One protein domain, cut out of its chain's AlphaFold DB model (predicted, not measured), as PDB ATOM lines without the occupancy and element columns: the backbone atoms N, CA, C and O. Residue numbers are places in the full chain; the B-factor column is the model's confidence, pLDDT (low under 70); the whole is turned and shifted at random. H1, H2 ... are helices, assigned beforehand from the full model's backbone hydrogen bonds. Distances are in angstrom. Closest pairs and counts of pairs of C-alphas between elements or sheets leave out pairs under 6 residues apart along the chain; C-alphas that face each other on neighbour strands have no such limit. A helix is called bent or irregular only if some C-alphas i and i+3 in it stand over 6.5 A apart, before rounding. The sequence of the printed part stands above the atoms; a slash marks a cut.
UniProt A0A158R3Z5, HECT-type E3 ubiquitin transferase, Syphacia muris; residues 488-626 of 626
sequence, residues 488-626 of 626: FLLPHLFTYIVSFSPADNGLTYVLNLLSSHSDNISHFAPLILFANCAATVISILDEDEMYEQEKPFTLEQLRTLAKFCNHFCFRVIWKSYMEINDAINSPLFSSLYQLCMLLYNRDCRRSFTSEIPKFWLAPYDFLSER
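This is residues 488 to 626 of the 626 residues of the protein "HECT-type E3 ubiquitin transferase" of Syphacia muris (UniProt A0A158R3Z5). Two long helices, H5 and H7, cross at a steep angle to make the core; H3 packs on H7 and H2 on H5, each at a shallow tilt, and H1 packs on H3. The short helix H6 makes a corner with H7, the five-residue H4 sits far out, and residues 606 to 626, a tail with no named element, run past H5 and H7 on the side away from H1. The printed part has 139 residues with seven named helices, H1 to H7 in order, and no named strand: the class is all helix. It is compact, with a radius of gyration of the C-alphas of 14.5 A and spans of 41 by 34 by 26 A.

Begin at H1, residues 489 to 499, which touches residues 526 to 534 of H3, residues 522 to 540; their closest C-alphas, Leu 490 and Phe 530, are 6.4 A apart, and the helices run opposite ways at a steep tilt of 45 degrees. Next look at H2, residues 507 to 516: it touches residues 564 to 572 of H5, residues 555 to 574, running the same way at a shallow tilt of 27 degrees, with the closest C-alphas, Leu 507 and Phe 564, 6.5 A apart. H4, residues 543 to 547, touches no helix. The hub is H7, residues 587 to 605. H3 touches it, running the same way at a shallow tilt of 30 degrees; the closest C-alphas, Ala 535 and Leu 595, are 4.9 A apart. Residues 562 to 569 of H5 touch H7, opposite ways at a steep tilt of 51 degrees, and their closest C-alphas, Cys 565 and Cys 596, are 5.4 A apart. H6, residues 580 to 585, and H7 only just touch, and only at the corner, with 3 pairs of C-alphas within 8 A, the closest being Ala 583 and Phe 589 at 5.7 A. H3 and H5 are apart. In H1, H2, H4 and H7 each O i to N i+4 pair is within hydrogen-bond range; H3 has 13 of 15, H5 15 of 16 and H6 1 of 2.

Find C-alpha 489 at (-22.829, 45.685, 54.779), where H1 begins its 15.3 A; H2 then covers 14.3 A. H3 runs 28.3 A and is irregular: C-alphas 523 and 526 are 7.1 A apart. H4 covers 5.7 A. From C-alpha 555 at (-32.403, 44.247, 40.886), H5 runs 28.1 A. H6 covers 9.0 A, and H7 runs 27.6 A to C-alpha 605 at (-26.784, 35.145, 31.202).

The C-alphas farthest apart, those of Ser 516 and Asp 544, are 42.4 A apart. The printed part has no cut, ends at the chain's last residue, 626, and has no long link between helices. Its mean pLDDT is 80.0, and 17 residues are under 70, among them 618 to 626.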
ATOM      1  N   PHE A 488     -26.335  43.105  55.035       81.12
ATOM      2  CA  PHE A 488     -26.479  44.547  55.180       81.12
ATOM      3  C   PHE A 488     -25.239  45.328  54.725       81.12
ATOM      4  O   PHE A 488     -25.392  46.463  54.284       81.12
ATOM      5  N   LEU A 489     -24.011  44.811  54.854       86.56
ATOM      6  CA  LEU A 489     -22.829  45.685  54.779       86.56
ATOM      7  C   LEU A 489     -22.657  46.301  53.384       86.56
ATOM      8  O   LEU A 489     -22.450  47.510  53.271       86.56
ATOM      9  N   LEU A 490     -22.772  45.492  52.329       88.00
ATOM     10  CA  LEU A 490     -22.528  45.946  50.959       88.00
ATOM     11  C   LEU A 490     -23.584  46.942  50.452       88.00
ATOM     12  O   LEU A 490     -23.176  47.997  49.959       88.00
ATOM     13  N   PRO A 491     -24.905  46.711  50.617       85.38
ATOM     14  CA  PRO A 491     -25.916  47.705  50.245       85.38
ATOM     15  C   PRO A 491     -25.754  49.036  50.987       85.38
ATOM     16  O   PRO A 491     -25.906  50.111  50.403       85.38
ATOM     17  N   HIS A 492     -25.393  48.986  52.271       84.44
ATOM     18  CA  HIS A 492     -25.195  50.187  53.079       84.44
ATOM     19  C   HIS A 492     -23.923  50.946  52.666       84.44
ATOM     20  O   HIS A 492     -23.965  52.170  52.521       84.44
ATOM     21  N   LEU A 493     -22.811  50.250  52.395       85.38
ATOM     22  CA  LEU A 493     -21.599  50.871  51.842       85.38
ATOM     23  C   LEU A 493     -21.859  51.504  50.470       85.38
ATOM     24  O   LEU A 493     -21.385  52.609  50.212       85.38
ATOM     25  N   PHE A 494     -22.650  50.852  49.616       86.44
ATOM     26  CA  PHE A 494     -23.033  51.425  48.329       86.44
ATOM     27  C   PHE A 494     -23.900  52.675  48.498       86.44
ATOM     28  O   PHE A 494     -23.617  53.707  47.896       86.44
ATOM     29  N   THR A 495     -24.889  52.636  49.393       84.56
ATOM     30  CA  THR A 495     -25.728  53.802  49.725       84.56
ATOM     31  C   THR A 495     -24.884  54.969  50.249       84.56
ATOM     32  O   THR A 495     -25.109  56.123  49.884       84.56
ATOM     33  N   TYR A 496     -23.862  54.678  51.056       83.56
ATOM     34  CA  TYR A 496     -22.897  55.676  51.508       83.56
ATOM     35  C   TYR A 496     -22.122  56.308  50.342       83.56
ATOM     36  O   TYR A 496     -22.012  57.531  50.280       83.56
ATOM     37  N   ILE A 497     -21.650  55.512  49.377       84.19
ATOM     38  CA  ILE A 497     -20.978  56.019  48.168       84.19
ATOM     39  C   ILE A 497     -21.933  56.892  47.333       84.19
ATOM     40  O   ILE A 497     -21.561  57.983  46.896       84.19
ATOM     41  N   VAL A 498     -23.182  56.453  47.163       83.75
ATOM     42  CA  VAL A 498     -24.226  57.194  46.440       83.75
ATOM     43  C   VAL A 498     -24.529  58.537  47.109       83.75
ATOM     44  O   VAL A 498     -24.728  59.535  46.414       83.75
ATOM     45  N   SER A 499     -24.492  58.600  48.445       81.00
ATOM     46  CA  SER A 499     -24.816  59.814  49.208       81.00
ATOM     47  C   SER A 499     -23.918  61.019  48.891       81.00
ATOM     48  O   SER A 499     -24.360  62.157  49.040       81.00
ATOM     49  N   PHE A 500     -22.695  60.802  48.388       78.31
ATOM     50  CA  PHE A 500     -21.796  61.889  47.984       78.31
ATOM     51  C   PHE A 500     -22.270  62.642  46.734       78.31
ATOM     52  O   PHE A 500     -21.947  63.817  46.558       78.31
ATOM     53  N   SER A 501     -23.010  61.978  45.842       79.56
ATOM     54  CA  SER A 501     -23.609  62.605  44.661       79.56
ATOM     55  C   SER A 501     -24.860  61.828  44.235       79.56
ATOM     56  O   SER A 501     -24.782  60.992  43.331       79.56
ATOM     57  N   PRO A 502     -26.025  62.097  44.857       77.00
ATOM     58  CA  PRO A 502     -27.246  61.324  44.617       77.00
ATOM     59  C   PRO A 502     -27.733  61.355  43.163       77.00
ATOM     60  O   PRO A 502     -28.336  60.396  42.701       77.00
ATOM     61  N   ALA A 503     -27.448  62.435  42.427       74.25
ATOM     62  CA  ALA A 503     -27.874  62.597  41.036       74.25
ATOM     63  C   ALA A 503     -27.210  61.593  40.071       74.25
ATOM     64  O   ALA A 503     -27.844  61.161  39.111       74.25
ATOM     65  N   ASP A 504     -25.960  61.199  40.346       76.31
ATOM     66  CA  ASP A 504     -25.152  60.317  39.491       76.31
ATOM     67  C   ASP A 504     -24.612  59.092  40.259       76.31
ATOM     68  O   ASP A 504     -23.566  58.540  39.907       76.31
ATOM     69  N   ASN A 505     -25.279  58.677  41.339       80.06
ATOM     70  CA  ASN A 505     -24.862  57.547  42.182       80.06
ATOM     71  C   ASN A 505     -23.422  57.663  42.739       80.06
ATOM     72  O   ASN A 505     -22.724  56.664  42.879       80.06
ATOM     73  N   GLY A 506     -22.940  58.875  43.031       77.75
ATOM     74  CA  GLY A 506     -21.589  59.125  43.558       77.75
ATOM     75  C   GLY A 506     -20.502  59.343  42.492       77.75
ATOM     76  O   GLY A 506     -19.398  59.774  42.827       77.75
ATOM     77  N   LEU A 507     -20.791  59.113  41.204       81.12
ATOM     78  CA  LEU A 507     -19.782  59.072  40.134       81.12
ATOM     79  C   LEU A 507     -19.022  60.395  39.960       81.12
ATOM     80  O   LEU A 507     -17.796  60.406  39.859       81.12
ATOM     81  N   THR A 508     -19.742  61.515  39.933       81.75
ATOM     82  CA  THR A 508     -19.151  62.842  39.710       81.75
ATOM     83  C   THR A 508     -18.208  63.242  40.847       81.75
ATOM     84  O   THR A 508     -17.158  63.830  40.595       81.75
ATOM     85  N   TYR A 509     -18.514  62.851  42.088       82.56
ATOM     86  CA  TYR A 509     -17.630  63.077  43.234       82.56
ATOM     87  C   TYR A 509     -16.310  62.306  43.095       82.56
ATOM     88  O   TYR A 509     -15.238  62.897  43.224       82.56
ATOM     89  N   VAL A 510     -16.380  61.012  42.765       81.94
ATOM     90  CA  VAL A 510     -15.199  60.144  42.605       81.94
ATOM     91  C   VAL A 510     -14.319  60.612  41.440       81.94
ATOM     92  O   VAL A 510     -13.103  60.699  41.595       81.94
ATOM     93  N   LEU A 511     -14.914  60.968  40.295       82.00
ATOM     94  CA  LEU A 511     -14.168  61.474  39.135       82.00
ATOM     95  C   LEU A 511     -13.505  62.829  39.417       82.00
ATOM     96  O   LEU A 511     -12.358  63.035  39.030       82.00
ATOM     97  N   ASN A 512     -14.186  63.735  40.123       80.69
ATOM     98  CA  ASN A 512     -13.592  65.012  40.523       80.69
ATOM     99  C   ASN A 512     -12.425  64.799  41.494       80.69
ATOM    100  O   ASN A 512     -11.384  65.442  41.353       80.69
ATOM    101  N   LEU A 513     -12.569  63.867  42.439       80.31
ATOM    102  CA  LEU A 513     -11.514  63.528  43.385       80.31
ATOM    103  C   LEU A 513     -10.277  62.966  42.673       80.31
ATOM    104  O   LEU A 513      -9.176  63.430  42.957       80.31
ATOM    105  N   LEU A 514     -10.478  62.054  41.716       81.06
ATOM    106  CA  LEU A 514      -9.420  61.474  40.885       81.06
ATOM    107  C   LEU A 514      -8.764  62.512  39.962       81.06
ATOM    108  O   LEU A 514      -7.564  62.476  39.738       81.06
ATOM    109  N   SER A 515      -9.533  63.474  39.449       77.50
ATOM    110  CA  SER A 515      -8.975  64.554  38.620       77.50
ATOM    111  C   SER A 515      -8.107  65.538  39.407       77.50
ATOM    112  O   SER A 515      -7.260  66.213  38.832       77.50
ATOM    113  N   SER A 516      -8.345  65.644  40.716       73.25
ATOM    114  CA  SER A 516      -7.679  66.618  41.584       73.25
ATOM    115  C   SER A 516      -6.529  66.005  42.385       73.25
ATOM    116  O   SER A 516      -5.707  66.744  42.920       73.25
ATOM    117  N   HIS A 517      -6.475  64.676  42.508       75.38
ATOM    118  CA  HIS A 517      -5.509  63.997  43.360       75.38
ATOM    119  C   HIS A 517      -5.175  62.575  42.869       75.38
ATOM    120  O   HIS A 517      -5.898  62.009  42.059       75.38
ATOM    121  N   SER A 518      -4.097  61.975  43.391       73.50
ATOM    122  CA  SER A 518      -3.678  60.616  43.020       73.50
ATOM    123  C   SER A 518      -4.669  59.529  43.462       73.50
ATOM    124  O   SER A 518      -5.452  59.696  44.396       73.50
ATOM    125  N   ASP A 519      -4.603  58.375  42.807       69.56
ATOM    126  CA  ASP A 519      -5.447  57.200  43.057       69.56
ATOM    127  C   ASP A 519      -5.170  56.497  44.402       69.56
ATOM    128  O   ASP A 519      -6.004  55.738  44.895       69.56
ATOM    129  N   ASN A 520      -4.039  56.800  45.041       69.69
ATOM    130  CA  ASN A 520      -3.583  56.192  46.299       69.69
ATOM    131  C   ASN A 520      -4.179  56.811  47.575       69.69
ATOM    132  O   ASN A 520      -3.679  56.596  48.681       69.69
ATOM    133  N   ILE A 521      -5.224  57.621  47.451       79.50
ATOM    134  CA  ILE A 521      -5.757  58.386  48.578       79.50
ATOM    135  C   ILE A 521      -6.787  57.579  49.354       79.50
ATOM    136  O   ILE A 521      -7.671  56.946  48.779       79.50
ATOM    137  N   SER A 522      -6.733  57.692  50.686       80.06
ATOM    138  CA  SER A 522      -7.625  56.990  51.617       80.06
ATOM    139  C   SER A 522      -9.109  57.122  51.272       80.06
ATOM    140  O   SER A 522      -9.859  56.180  51.476       80.06
ATOM    141  N   HIS A 523      -9.544  58.250  50.704       82.00
ATOM    142  CA  HIS A 523     -10.927  58.498  50.277       82.00
ATOM    143  C   HIS A 523     -11.497  57.455  49.302       82.00
ATOM    144  O   HIS A 523     -12.713  57.267  49.275       82.00
ATOM    145  N   PHE A 524     -10.655  56.747  48.543       85.62
ATOM    146  CA  PHE A 524     -11.093  55.665  47.661       85.62
ATOM    147  C   PHE A 524     -11.283  54.323  48.387       85.62
ATOM    148  O   PHE A 524     -11.845  53.391  47.808       85.62
ATOM    149  N   ALA A 525     -10.884  54.212  49.660       87.06
ATOM    150  CA  ALA A 525     -10.939  52.960  50.410       87.06
ATOM    151  C   ALA A 525     -12.357  52.352  50.501       87.06
ATOM    152  O   ALA A 525     -12.502  51.161  50.233       87.06
ATOM    153  N   PRO A 526     -13.441  53.101  50.789       88.62
ATOM    154  CA  PRO A 526     -14.782  52.514  50.778       88.62
ATOM    155  C   PRO A 526     -15.163  51.908  49.426       88.62
ATOM    156  O   PRO A 526     -15.754  50.834  49.389       88.62
ATOM    157  N   LEU A 527     -14.786  52.566  48.327       89.56
ATOM    158  CA  LEU A 527     -15.137  52.148  46.973       89.56
ATOM    159  C   LEU A 527     -14.361  50.901  46.538       89.56
ATOM    160  O   LEU A 527     -14.960  49.959  46.029       89.56
ATOM    161  N   ILE A 528     -13.052  50.869  46.789       89.56
ATOM    162  CA  ILE A 528     -12.201  49.704  46.510       89.56
ATOM    163  C   ILE A 528     -12.648  48.499  47.353       89.56
ATOM    164  O   ILE A 528     -12.791  47.397  46.828       89.56
ATOM    165  N   LEU A 529     -12.907  48.697  48.656       90.88
ATOM    166  CA  LEU A 529     -13.329  47.609  49.546       90.88
ATOM    167  C   LEU A 529     -14.685  47.049  49.106       90.88
ATOM    168  O   LEU A 529     -14.837  45.833  48.988       90.88
ATOM    169  N   PHE A 530     -15.640  47.937  48.824       92.25
ATOM    170  CA  PHE A 530     -16.949  47.564  48.307       92.25
ATOM    171  C   PHE A 530     -16.835  46.796  46.986       92.25
ATOM    172  O   PHE A 530     -17.431  45.730  46.872       92.25
ATOM    173  N   ALA A 531     -16.047  47.286  46.022       90.62
ATOM    174  CA  ALA A 531     -15.923  46.658  44.711       90.62
ATOM    175  C   ALA A 531     -15.371  45.225  44.801       90.62
ATOM    176  O   ALA A 531     -15.953  44.309  44.222       90.62
ATOM    177  N   ASN A 532     -14.317  45.012  45.596       90.38
ATOM    178  CA  ASN A 532     -13.713  43.689  45.795       90.38
ATOM    179  C   ASN A 532     -14.646  42.718  46.531       90.38
ATOM    180  O   ASN A 532     -14.781  41.553  46.145       90.38
ATOM    181  N   CYS A 533     -15.334  43.199  47.569       90.62
ATOM    182  CA  CYS A 533     -16.302  42.393  48.308       90.62
ATOM    183  C   CYS A 533     -17.520  42.032  47.440       90.62
ATOM    184  O   CYS A 533     -17.905  40.866  47.375       90.62
ATOM    185  N   ALA A 534     -18.086  43.004  46.718       90.12
ATOM    186  CA  ALA A 534     -19.219  42.794  45.822       90.12
ATOM    187  C   ALA A 534     -18.869  41.843  44.670       90.12
ATOM    188  O   ALA A 534     -19.648  40.941  44.381       90.12
ATOM    189  N   ALA A 535     -17.688  41.986  44.059       89.94
ATOM    190  CA  ALA A 535     -17.205  41.071  43.027       89.94
ATOM    191  C   ALA A 535     -17.129  39.626  43.545       89.94
ATOM    192  O   ALA A 535     -17.590  38.702  42.875       89.94
ATOM    193  N   THR A 536     -16.612  39.442  44.763       88.88
ATOM    194  CA  THR A 536     -16.522  38.125  45.405       88.88
ATOM    195  C   THR A 536     -17.910  37.537  45.657       88.88
ATOM    196  O   THR A 536     -18.169  36.415  45.230       88.88
ATOM    197  N   VAL A 537     -18.825  38.295  46.270       87.56
ATOM    198  CA  VAL A 537     -20.197  37.836  46.553       87.56
ATOM    199  C   VAL A 537     -20.948  37.503  45.263       87.56
ATOM    200  O   VAL A 537     -21.423  36.386  45.098       87.56
ATOM    201  N   ILE A 538     -20.974  38.409  44.285       88.31
ATOM    202  CA  ILE A 538     -21.689  38.206  43.011       88.31
ATOM    203  C   ILE A 538     -21.120  37.017  42.219       88.31
ATOM    204  O   ILE A 538     -21.841  36.353  41.468       88.31
ATOM    205  N   SER A 539     -19.830  36.708  42.379       88.25
ATOM    206  CA  SER A 539     -19.236  35.532  41.736       88.25
ATOM    207  C   SER A 539     -19.743  34.201  42.306       88.25
ATOM    208  O   SER A 539     -19.837  33.242  41.544       88.25
ATOM    209  N   ILE A 540     -20.106  34.152  43.595       87.25
ATOM    210  CA  ILE A 540     -20.520  32.918  44.286       87.25
ATOM    211  C   ILE A 540     -22.038  32.734  44.392       87.25
ATOM    212  O   ILE A 540     -22.471  31.600  44.572       87.25
ATOM    213  N   LEU A 541     -22.830  33.806  44.262       85.50
ATOM    214  CA  LEU A 541     -24.297  33.728  44.275       85.50
ATOM    215  C   LEU A 541     -24.828  32.858  43.123       85.50
ATOM    216  O   LEU A 541     -24.330  32.926  41.985       85.50
ATOM    217  N   ASP A 542     -25.861  32.068  43.410       86.25
ATOM    218  CA  ASP A 542     -26.626  31.348  42.394       86.25
ATOM    219  C   ASP A 542     -27.688  32.255  41.737       86.25
ATOM    220  O   ASP A 542     -27.826  33.439  42.060       86.25
ATOM    221  N   GLU A 543     -28.369  31.738  40.710       83.56
ATOM    222  CA  GLU A 543     -29.352  32.532  39.964       83.56
ATOM    223  C   GLU A 543     -30.632  32.786  40.773       83.56
ATOM    224  O   GLU A 543     -31.226  33.857  40.647       83.56
ATOM    225  N   ASP A 544     -31.022  31.859  41.646       84.38
ATOM    226  CA  ASP A 544     -32.222  32.008  42.469       84.38
ATOM    227  C   ASP A 544     -32.006  33.094  43.535       84.38
ATOM    228  O   ASP A 544     -32.825  34.002  43.686       84.38
ATOM    229  N   GLU A 545     -30.871  33.082  44.236       84.44
ATOM    230  CA  GLU A 545     -30.530  34.066  45.267       84.44
ATOM    231  C   GLU A 545     -30.361  35.479  44.685       84.44
ATOM    232  O   GLU A 545     -30.841  36.461  45.261       84.44
ATOM    233  N   MET A 546     -29.742  35.585  43.506       83.94
ATOM    234  CA  MET A 546     -29.484  36.869  42.853       83.94
ATOM    235  C   MET A 546     -30.732  37.473  42.191       83.94
ATOM    236  O   MET A 546     -30.953  38.678  42.315       83.94
ATOM    237  N   TYR A 547     -31.519  36.677  41.457       84.38
ATOM    238  CA  TYR A 547     -32.618  37.195  40.632       84.38
ATOM    239  C   TYR A 547     -34.004  37.022  41.250       84.38
ATOM    240  O   TYR A 547     -34.897  37.792  40.906       84.38
ATOM    241  N   GLU A 548     -34.211  36.020  42.108       84.25
ATOM    242  CA  GLU A 548     -35.524  35.745  42.707       84.25
ATOM    243  C   GLU A 548     -35.596  36.204  44.161       84.25
ATOM    244  O   GLU A 548     -36.580  36.819  44.567       84.25
ATOM    245  N   GLN A 549     -34.552  35.929  44.946       82.62
ATOM    246  CA  GLN A 549     -34.493  36.352  46.346       82.62
ATOM    247  C   GLN A 549     -33.998  37.791  46.513       82.62
ATOM    248  O   GLN A 549     -34.202  38.362  47.584       82.62
ATOM    249  N   GLU A 550     -33.368  38.360  45.480       84.19
ATOM    250  CA  GLU A 550     -32.832  39.726  45.464       84.19
ATOM    251  C   GLU A 550     -31.879  40.016  46.641       84.19
ATOM    252  O   GLU A 550     -31.980  41.039  47.329       84.19
ATOM    253  N   LYS A 551     -30.945  39.088  46.900       81.62
ATOM    254  CA  LYS A 551     -29.963  39.201  47.988       81.62
ATOM    255  C   LYS A 551     -28.517  39.145  47.488       81.62
ATOM    256  O   LYS A 551     -28.204  38.385  46.579       81.62
ATOM    257  N   PRO A 552     -27.605  39.944  48.077       80.81
ATOM    258  CA  PRO A 552     -27.859  41.010  49.053       80.81
ATOM    259  C   PRO A 552     -28.374  42.312  48.406       80.81
ATOM    260  O   PRO A 552     -28.682  43.261  49.122       80.81
ATOM    261  N   PHE A 553     -28.432  42.381  47.072       86.12
ATOM    262  CA  PHE A 553     -28.835  43.570  46.322       86.12
ATOM    263  C   PHE A 553     -30.159  43.345  45.599       86.12
ATOM    264  O   PHE A 553     -30.346  42.308  44.964       86.12
ATOM    265  N   THR A 554     -31.010  44.370  45.589       86.56
ATOM    266  CA  THR A 554     -32.185  44.381  44.710       86.56
ATOM    267  C   THR A 554     -31.781  44.510  43.246       86.56
ATOM    268  O   THR A 554     -30.703  45.026  42.923       86.56
ATOM    269  N   LEU A 555     -32.662  44.105  42.327       84.81
ATOM    270  CA  LEU A 555     -32.403  44.247  40.886       84.81
ATOM    271  C   LEU A 555     -32.160  45.714  40.483       84.81
ATOM    272  O   LEU A 555     -31.318  46.007  39.629       84.81
ATOM    273  N   GLU A 556     -32.834  46.656  41.145       85.06
ATOM    274  CA  GLU A 556     -32.609  48.092  40.961       85.06
ATOM    275  C   GLU A 556     -31.214  48.529  41.446       85.06
ATOM    276  O   GLU A 556     -30.499  49.261  40.749       85.06
ATOM    277  N   GLN A 557     -30.772  48.038  42.609       84.88
ATOM    278  CA  GLN A 557     -29.423  48.293  43.119       84.88
ATOM    279  C   GLN A 557     -28.346  47.698  42.203       84.88
ATOM    280  O   GLN A 557     -27.358  48.366  41.907       84.88
ATOM    281  N   LEU A 558     -28.555  46.494  41.669       85.88
ATOM    282  CA  LEU A 558     -27.649  45.886  40.691       85.88
ATOM    283  C   LEU A 558     -27.558  46.714  39.403       85.88
ATOM    284  O   LEU A 558     -26.464  46.934  38.881       85.88
ATOM    285  N   ARG A 559     -28.685  47.243  38.915       86.69
ATOM    286  CA  ARG A 559     -28.723  48.113  37.729       86.69
ATOM    287  C   ARG A 559     -27.993  49.436  37.965       86.69
ATOM    288  O   ARG A 559     -27.222  49.878  37.110       86.69
ATOM    289  N   THR A 560     -28.206  50.077  39.115       86.81
ATOM    290  CA  THR A 560     -27.507  51.325  39.473       86.81
ATOM    291  C   THR A 560     -26.007  51.108  39.660       86.81
ATOM    292  O   THR A 560     -25.216  51.929  39.183       86.81
ATOM    293  N   LEU A 561     -25.614  49.982  40.257       88.38
ATOM    294  CA  LEU A 561     -24.226  49.559  40.411       88.38
ATOM    295  C   LEU A 561     -23.549  49.312  39.058       88.38
ATOM    296  O   LEU A 561     -22.490  49.877  38.781       88.38
ATOM    297  N   ALA A 562     -24.187  48.535  38.181       86.50
ATOM    298  CA  ALA A 562     -23.692  48.270  36.834       86.50
ATOM    299  C   ALA A 562     -23.524  49.573  36.037       86.50
ATOM    300  O   ALA A 562     -22.496  49.783  35.390       86.50
ATOM    301  N   LYS A 563     -24.483  50.504  36.155       86.69
ATOM    302  CA  LYS A 563     -24.401  51.827  35.526       86.69
ATOM    303  C   LYS A 563     -23.204  52.612  36.062       86.69
ATOM    304  O   LYS A 563     -22.462  53.175  35.257       86.69
ATOM    305  N   PHE A 564     -23.009  52.635  37.381       87.88
ATOM    306  CA  PHE A 564     -21.889  53.316  38.030       87.88
ATOM    307  C   PHE A 564     -20.538  52.779  37.534       87.88
ATOM    308  O   PHE A 564     -19.736  53.556  37.017       87.88
ATOM    309  N   CYS A 565     -20.308  51.464  37.619       87.00
ATOM    310  CA  CYS A 565     -19.048  50.833  37.214       87.00
ATOM    311  C   CYS A 565     -18.754  51.051  35.724       87.00
ATOM    312  O   CYS A 565     -17.661  51.480  35.362       87.00
ATOM    313  N   ASN A 566     -19.754  50.845  34.865       87.38
ATOM    314  CA  ASN A 566     -19.624  51.023  33.422       87.38
ATOM    315  C   ASN A 566     -19.272  52.475  33.042       87.38
ATOM    316  O   ASN A 566     -18.346  52.714  32.266       87.38
ATOM    317  N   HIS A 567     -19.956  53.463  33.630       85.69
ATOM    318  CA  HIS A 567     -19.666  54.875  33.362       85.69
ATOM    319  C   HIS A 567     -18.335  55.325  33.970       85.69
ATOM    320  O   HIS A 567     -17.668  56.175  33.379       85.69
ATOM    321  N   PHE A 568     -17.941  54.777  35.123       86.19
ATOM    322  CA  PHE A 568     -16.635  55.032  35.723       86.19
ATOM    323  C   PHE A 568     -15.509  54.540  34.813       86.19
ATOM    324  O   PHE A 568     -14.694  55.355  34.381       86.19
ATOM    325  N   CYS A 569     -15.507  53.253  34.447       84.50
ATOM    326  CA  CYS A 569     -14.470  52.664  33.596       84.50
ATOM    327  C   CYS A 569     -14.349  53.398  32.254       84.50
ATOM    328  O   CYS A 569     -13.242  53.737  31.840       84.50
ATOM    329  N   PHE A 570     -15.480  53.731  31.620       84.12
ATOM    330  CA  PHE A 570     -15.483  54.496  30.374       84.12
ATOM    331  C   PHE A 570     -14.926  55.917  30.556       84.12
ATOM    332  O   PHE A 570     -14.047  56.336  29.808       84.12
ATOM    333  N   ARG A 571     -15.410  56.683  31.548       82.94
ATOM    334  CA  ARG A 571     -15.021  58.097  31.716       82.94
ATOM    335  C   ARG A 571     -13.578  58.275  32.182       82.94
ATOM    336  O   ARG A 571     -12.982  59.276  31.801       82.94
ATOM    337  N   VAL A 572     -13.036  57.354  32.982       82.19
ATOM    338  CA  VAL A 572     -11.635  57.406  33.440       82.19
ATOM    339  C   VAL A 572     -10.670  57.330  32.260       82.19
ATOM    340  O   VAL A 572      -9.784  58.176  32.156       82.19
ATOM    341  N   ILE A 573     -10.900  56.393  31.336       78.88
ATOM    342  CA  ILE A 573     -10.069  56.222  30.137       78.88
ATOM    343  C   ILE A 573     -10.371  57.316  29.104       78.88
ATOM    344  O   ILE A 573      -9.459  57.965  28.603       78.88
ATOM    345  N   TRP A 574     -11.649  57.570  28.803       79.19
ATOM    346  CA  TRP A 574     -12.048  58.498  27.735       79.19
ATOM    347  C   TRP A 574     -11.639  59.951  27.999       79.19
ATOM    348  O   TRP A 574     -11.333  60.688  27.065       79.19
ATOM    349  N   LYS A 575     -11.650  60.385  29.265       78.00
ATOM    350  CA  LYS A 575     -11.206  61.732  29.658       78.00
ATOM    351  C   LYS A 575      -9.722  61.788  30.046       78.00
ATOM    352  O   LYS A 575      -9.286  62.835  30.517       78.00
ATOM    353  N   SER A 576      -8.978  60.693  29.870       71.06
ATOM    354  CA  SER A 576      -7.563  60.566  30.238       71.06
ATOM    355  C   SER A 576      -7.268  60.947  31.694       71.06
ATOM    356  O   SER A 576      -6.255  61.577  31.980       71.06
ATOM    357  N   TYR A 577      -8.154  60.582  32.629       70.12
ATOM    358  CA  TYR A 577      -7.880  60.763  34.062       70.12
ATOM    359  C   TYR A 577      -6.801  59.793  34.568       70.12
ATOM    360  O   TYR A 577      -6.152  60.077  35.567       70.12
ATOM    361  N   MET A 578      -6.617  58.661  33.883       73.88
ATOM    362  CA  MET A 578      -5.495  57.738  34.054       73.88
ATOM    363  C   MET A 578      -5.006  57.297  32.673       73.88
ATOM    364  O   MET A 578      -5.823  57.076  31.773       73.88
ATOM    365  N   GLU A 579      -3.696  57.130  32.507       72.00
ATOM    366  CA  GLU A 579      -3.152  56.433  31.340       72.00
ATOM    367  C   GLU A 579      -3.442  54.930  31.443       72.00
ATOM    368  O   GLU A 579      -3.568  54.386  32.538       72.00
ATOM    369  N   ILE A 580      -3.552  54.232  30.308       69.94
ATOM    370  CA  ILE A 580      -3.937  52.807  30.272       69.94
ATOM    371  C   ILE A 580      -2.966  51.942  31.098       69.94
ATOM    372  O   ILE A 580      -3.400  51.077  31.856       69.94
ATOM    373  N   ASN A 581      -1.664  52.227  31.015       68.62
ATOM    374  CA  ASN A 581      -0.632  51.515  31.775       68.62
ATOM    375  C   ASN A 581      -0.746  51.746  33.291       68.62
ATOM    376  O   ASN A 581      -0.499  50.830  34.078       68.62
ATOM    377  N   ASP A 582      -1.162  52.942  33.705       71.81
ATOM    378  CA  ASP A 582      -1.363  53.281  35.114       71.81
ATOM    379  C   ASP A 582      -2.692  52.724  35.637       71.81
ATOM    380  O   ASP A 582      -2.768  52.246  36.768       71.81
ATOM    381  N   ALA A 583      -3.727  52.689  34.796       71.44
ATOM    382  CA  ALA A 583      -5.036  52.137  35.131       71.44
ATOM    383  C   ALA A 583      -4.969  50.634  35.452       71.44
ATOM    384  O   ALA A 583      -5.629  50.178  36.384       71.44
ATOM    385  N   ILE A 584      -4.137  49.866  34.738       70.88
ATOM    386  CA  ILE A 584      -3.928  48.431  35.013       70.88
ATOM    387  C   ILE A 584      -3.295  48.218  36.397       70.88
ATOM    388  O   ILE A 584      -3.637  47.265  37.098       70.88
ATOM    389  N   ASN A 585      -2.392  49.113  36.801       73.38
ATOM    390  CA  ASN A 585      -1.687  49.032  38.080       73.38
ATOM    391  C   ASN A 585      -2.451  49.701  39.234       73.38
ATOM    392  O   ASN A 585      -2.112  49.484  40.399       73.38
ATOM    393  N   SER A 586      -3.486  50.490  38.933       82.31
ATOM    394  CA  SER A 586      -4.293  51.172  39.938       82.31
ATOM    395  C   SER A 586      -5.237  50.193  40.648       82.31
ATOM    396  O   SER A 586      -6.092  49.570  40.002       82.31
ATOM    397  N   PRO A 587      -5.179  50.087  41.991       83.31
ATOM    398  CA  PRO A 587      -6.078  49.212  42.740       83.31
ATOM    399  C   PRO A 587      -7.541  49.651  42.597       83.31
ATOM    400  O   PRO A 587      -8.440  48.810  42.604       83.31
ATOM    401  N   LEU A 588      -7.791  50.954  42.419       86.50
ATOM    402  CA  LEU A 588      -9.127  51.510  42.215       86.50
ATOM    403  C   LEU A 588      -9.746  51.055  40.900       86.50
ATOM    404  O   LEU A 588     -10.867  50.540  40.890       86.50
ATOM    405  N   PHE A 589      -9.022  51.250  39.799       86.44
ATOM    406  CA  PHE A 589      -9.528  50.902  38.480       86.44
ATOM    407  C   PHE A 589      -9.679  49.387  38.332       86.44
ATOM    408  O   PHE A 589     -10.744  48.934  37.917       86.44
ATOM    409  N   SER A 590      -8.678  48.608  38.755       87.00
ATOM    410  CA  SER A 590      -8.710  47.142  38.689       87.00
ATOM    411  C   SER A 590      -9.911  46.546  39.440       87.00
ATOM    412  O   SER A 590     -10.678  45.771  38.863       87.00
ATOM    413  N   SER A 591     -10.165  46.997  40.678       87.50
ATOM    414  CA  SER A 591     -11.293  46.511  41.493       87.50
ATOM    415  C   SER A 591     -12.655  46.806  40.841       87.50
ATOM    416  O   SER A 591     -13.542  45.951  40.798       87.50
ATOM    417  N   LEU A 592     -12.838  48.019  40.302       88.75
ATOM    418  CA  LEU A 592     -14.097  48.427  39.664       88.75
ATOM    419  C   LEU A 592     -14.296  47.802  38.286       88.75
ATOM    420  O   LEU A 592     -15.425  47.463  37.931       88.75
ATOM    421  N   TYR A 593     -13.218  47.629  37.525       88.19
ATOM    422  CA  TYR A 593     -13.251  46.962  36.232       88.19
ATOM    423  C   TYR A 593     -13.610  45.482  36.385       88.19
ATOM    424  O   TYR A 593     -14.499  45.000  35.682       88.19
ATOM    425  N   GLN A 594     -13.017  44.781  37.358       88.94
ATOM    426  CA  GLN A 594     -13.371  43.392  37.661       88.94
ATOM    427  C   GLN A 594     -14.860  43.252  38.007       88.94
ATOM    428  O   GLN A 594     -15.540  42.381  37.463       88.94
ATOM    429  N   LEU A 595     -15.390  44.137  38.858       89.81
ATOM    430  CA  LEU A 595     -16.818  44.157  39.179       89.81
ATOM    431  C   LEU A 595     -17.686  44.451  37.943       89.81
ATOM    432  O   LEU A 595     -18.700  43.786  37.738       89.81
ATOM    433  N   CYS A 596     -17.278  45.401  37.097       88.75
ATOM    434  CA  CYS A 596     -17.971  45.743  35.853       88.75
ATOM    435  C   CYS A 596     -18.086  44.530  34.917       88.75
ATOM    436  O   CYS A 596     -19.182  44.203  34.459       88.75
ATOM    437  N   MET A 597     -16.975  43.822  34.690       87.56
ATOM    438  CA  MET A 597     -16.936  42.637  33.828       87.56
ATOM    439  C   MET A 597     -17.769  41.482  34.391       87.56
ATOM    440  O   MET A 597     -18.451  40.788  33.637       87.56
ATOM    441  N   LEU A 598     -17.764  41.282  35.712       88.44
ATOM    442  CA  LEU A 598     -18.609  40.270  36.354       88.44
ATOM    443  C   LEU A 598     -20.101  40.584  36.201       88.44
ATOM    444  O   LEU A 598     -20.878  39.690  35.866       88.44
ATOM    445  N   LEU A 599     -20.498  41.843  36.405       88.12
ATOM    446  CA  LEU A 599     -21.883  42.283  36.220       88.12
ATOM    447  C   LEU A 599     -22.329  42.147  34.762       88.12
ATOM    448  O   LEU A 599     -23.439  41.679  34.521       88.12
ATOM    449  N   TYR A 600     -21.462  42.487  33.806       87.25
ATOM    450  CA  TYR A 600     -21.717  42.279  32.380       87.25
ATOM    451  C   TYR A 600     -21.948  40.798  32.060       87.25
ATOM    452  O   TYR A 600     -22.968  40.441  31.478       87.25
ATOM    453  N   ASN A 601     -21.062  39.915  32.530       86.31
ATOM    454  CA  ASN A 601     -21.196  38.474  32.314       86.31
ATOM    455  C   ASN A 601     -22.489  37.900  32.917       86.31
ATOM    456  O   ASN A 601     -23.086  36.997  32.331       86.31
ATOM    457  N   ARG A 602     -22.932  38.403  34.078       86.44
ATOM    458  CA  ARG A 602     -24.214  38.009  34.689       86.44
ATOM    459  C   ARG A 602     -25.406  38.537  33.888       86.44
ATOM    460  O   ARG A 602     -26.317  37.768  33.599       86.44
ATOM    461  N   ASP A 603     -25.366  39.794  33.451       85.25
ATOM    462  CA  ASP A 603     -26.415  40.394  32.614       85.25
ATOM    463  C   ASP A 603     -26.557  39.679  31.257       85.25
ATOM    464  O   ASP A 603     -27.671  39.491  30.772       85.25
ATOM    465  N   CYS A 604     -25.453  39.188  30.677       84.69
ATOM    466  CA  CYS A 604     -25.482  38.356  29.470       84.69
ATOM    467  C   CYS A 604     -26.165  36.995  29.675       84.69
ATOM    468  O   CYS A 604     -26.721  36.456  28.720       84.69
ATOM    469  N   ARG A 605     -26.115  36.422  30.886       83.88
ATOM    470  CA  ARG A 605     -26.784  35.145  31.202       83.88
ATOM    471  C   ARG A 605     -28.278  35.340  31.421       83.88
ATOM    472  O   ARG A 605     -29.085  34.648  30.807       83.88
ATOM    473  N   ARG A 606     -28.641  36.305  32.268       82.69
ATOM    474  CA  ARG A 606     -30.026  36.703  32.533       82.69
ATOM    475  C   ARG A 606     -30.067  38.215  32.695       82.69
ATOM    476  O   ARG A 606     -29.514  38.764  33.651       82.69
ATOM    477  N   SER A 607     -30.713  38.873  31.734       80.12
ATOM    478  CA  SER A 607     -30.674  40.328  31.644       80.12
ATOM    479  C   SER A 607     -31.519  40.989  32.727       80.12
ATOM    480  O   SER A 607     -32.704  40.692  32.875       80.12
ATOM    481  N   PHE A 608     -30.905  41.929  33.441       82.50
ATOM    482  CA  PHE A 608     -31.555  42.852  34.373       82.50
ATOM    483  C   PHE A 608     -31.514  44.310  33.866       82.50
ATOM    484  O   PHE A 608     -32.065  45.216  34.505       82.50
ATOM    485  N   THR A 609     -30.893  44.548  32.701       80.31
ATOM    486  CA  THR A 609     -30.780  45.860  32.035       80.31
ATOM    487  C   THR A 609     -31.565  45.977  30.718       80.31
ATOM    488  O   THR A 609     -31.496  47.020  30.067       80.31
ATOM    489  N   SER A 610     -32.351  44.958  30.349       68.75
ATOM    490  CA  SER A 610     -33.086  44.836  29.073       68.75
ATOM    491  C   SER A 610     -33.977  46.031  28.707       68.75
ATOM    492  O   SER A 610     -34.235  46.279  27.530       68.75
ATOM    493  N   GLU A 611     -34.410  46.805  29.699       65.69
ATOM    494  CA  GLU A 611     -35.234  48.007  29.542       65.69
ATOM    495  C   GLU A 611     -34.460  49.223  28.994       65.69
ATOM    496  O   GLU A 611     -35.078  50.187  28.540       65.69
ATOM    497  N   ILE A 612     -33.118  49.213  29.023       71.62
ATOM    498  CA  ILE A 612     -32.280  50.365  28.659       71.62
ATOM    499  C   ILE A 612     -31.453  50.051  27.400       71.62
ATOM    500  O   ILE A 612     -30.471  49.305  27.465       71.62
ATOM    501  N   PRO A 613     -31.772  50.655  26.241       65.19
ATOM    502  CA  PRO A 613     -30.984  50.454  25.031       65.19
ATOM    503  C   PRO A 613     -29.573  51.048  25.184       65.19
ATOM    504  O   PRO A 613     -29.413  52.165  25.674       65.19
ATOM    505  N   LYS A 614     -28.547  50.319  24.716       69.00
ATOM    506  CA  LYS A 614     -27.117  50.703  24.778       69.00
ATOM    507  C   LYS A 614     -26.603  50.975  26.200       69.00
ATOM    508  O   LYS A 614     -25.838  51.910  26.424       69.00
ATOM    509  N   PHE A 615     -27.025  50.154  27.161       79.81
ATOM    510  CA  PHE A 615     -26.618  50.296  28.555       79.81
ATOM    511  C   PHE A 615     -25.099  50.173  28.758       79.81
ATOM    512  O   PHE A 615     -24.510  51.004  29.447       79.81
ATOM    513  N   TRP A 616     -24.459  49.166  28.157       81.50
ATOM    514  CA  TRP A 616     -23.031  48.895  28.326       81.50
ATOM    515  C   TRP A 616     -22.172  49.715  27.354       81.50
ATOM    516  O   TRP A 616     -22.395  49.688  26.147       81.50
ATOM    517  N   LEU A 617     -21.188  50.442  27.894       74.81
ATOM    518  CA  LEU A 617     -20.303  51.358  27.157       74.81
ATOM    519  C   LEU A 617     -18.859  50.842  27.106       74.81
ATOM    520  O   LEU A 617     -18.146  51.106  26.145       74.81
ATOM    521  N   ALA A 618     -18.437  50.118  28.144       62.66
ATOM    522  CA  ALA A 618     -17.076  49.625  28.324       62.66
ATOM    523  C   ALA A 618     -16.791  48.128  28.000       62.66
ATOM    524  O   ALA A 618     -15.683  47.708  28.328       62.66
ATOM    525  N   PRO A 619     -17.682  47.273  27.432       52.06
ATOM    526  CA  PRO A 619     -17.522  45.827  27.641       52.06
ATOM    527  C   PRO A 619     -16.668  45.039  26.624       52.06
ATOM    528  O   PRO A 619     -16.539  43.838  26.822       52.06
ATOM    529  N   TYR A 620     -16.063  45.615  25.578       42.56
ATOM    530  CA  TYR A 620     -15.203  44.837  24.659       42.56
ATOM    531  C   TYR A 620     -14.024  45.680  24.125       42.56
ATOM    532  O   TYR A 620     -14.232  46.799  23.666       42.56
ATOM    533  N   ASP A 621     -12.800  45.141  24.234       46.06
ATOM    534  CA  ASP A 621     -11.535  45.612  23.624       46.06
ATOM    535  C   ASP A 621     -10.916  46.961  24.053       46.06
ATOM    536  O   ASP A 621     -10.246  47.621  23.266       46.06
ATOM    537  N   PHE A 622     -11.027  47.377  25.320       49.84
ATOM    538  CA  PHE A 622     -10.260  48.551  25.794       49.84
ATOM    539  C   PHE A 622      -8.785  48.265  26.152       49.84
ATOM    540  O   PHE A 622      -8.005  49.209  26.255       49.84
ATOM    541  N   LEU A 623      -8.402  46.998  26.361       47.72
ATOM    542  CA  LEU A 623      -7.064  46.600  26.845       47.72
ATOM    543  C   LEU A 623      -6.326  45.598  25.931       47.72
ATOM    544  O   LEU A 623      -5.138  45.370  26.130       47.72
ATOM    545  N   SER A 624      -7.009  44.983  24.960       40.09
ATOM    546  CA  SER A 624      -6.463  43.967  24.039       40.09
ATOM    547  C   SER A 624      -5.989  44.534  22.698       40.09
ATOM    548  O   SER A 624      -5.136  43.923  22.059       40.09
ATOM    549  N   GLU A 625      -6.490  45.696  22.276       36.09
ATOM    550  CA  GLU A 625      -6.112  46.339  21.012       36.09
ATOM    551  C   GLU A 625      -5.788  47.826  21.223       36.09
ATOM    552  O   GLU A 625      -6.616  48.699  20.958       36.09
ATOM    553  N   ARG A 626      -4.572  48.122  21.704       36.00
ATOM    554  CA  ARG A 626      -3.800  49.329  21.349       36.00
ATOM    555  C   ARG A 626      -2.359  49.261  21.827       36.00
ATOM    556  O   ARG A 626      -2.153  48.951  23.018       36.00
TER     557      ARG A 626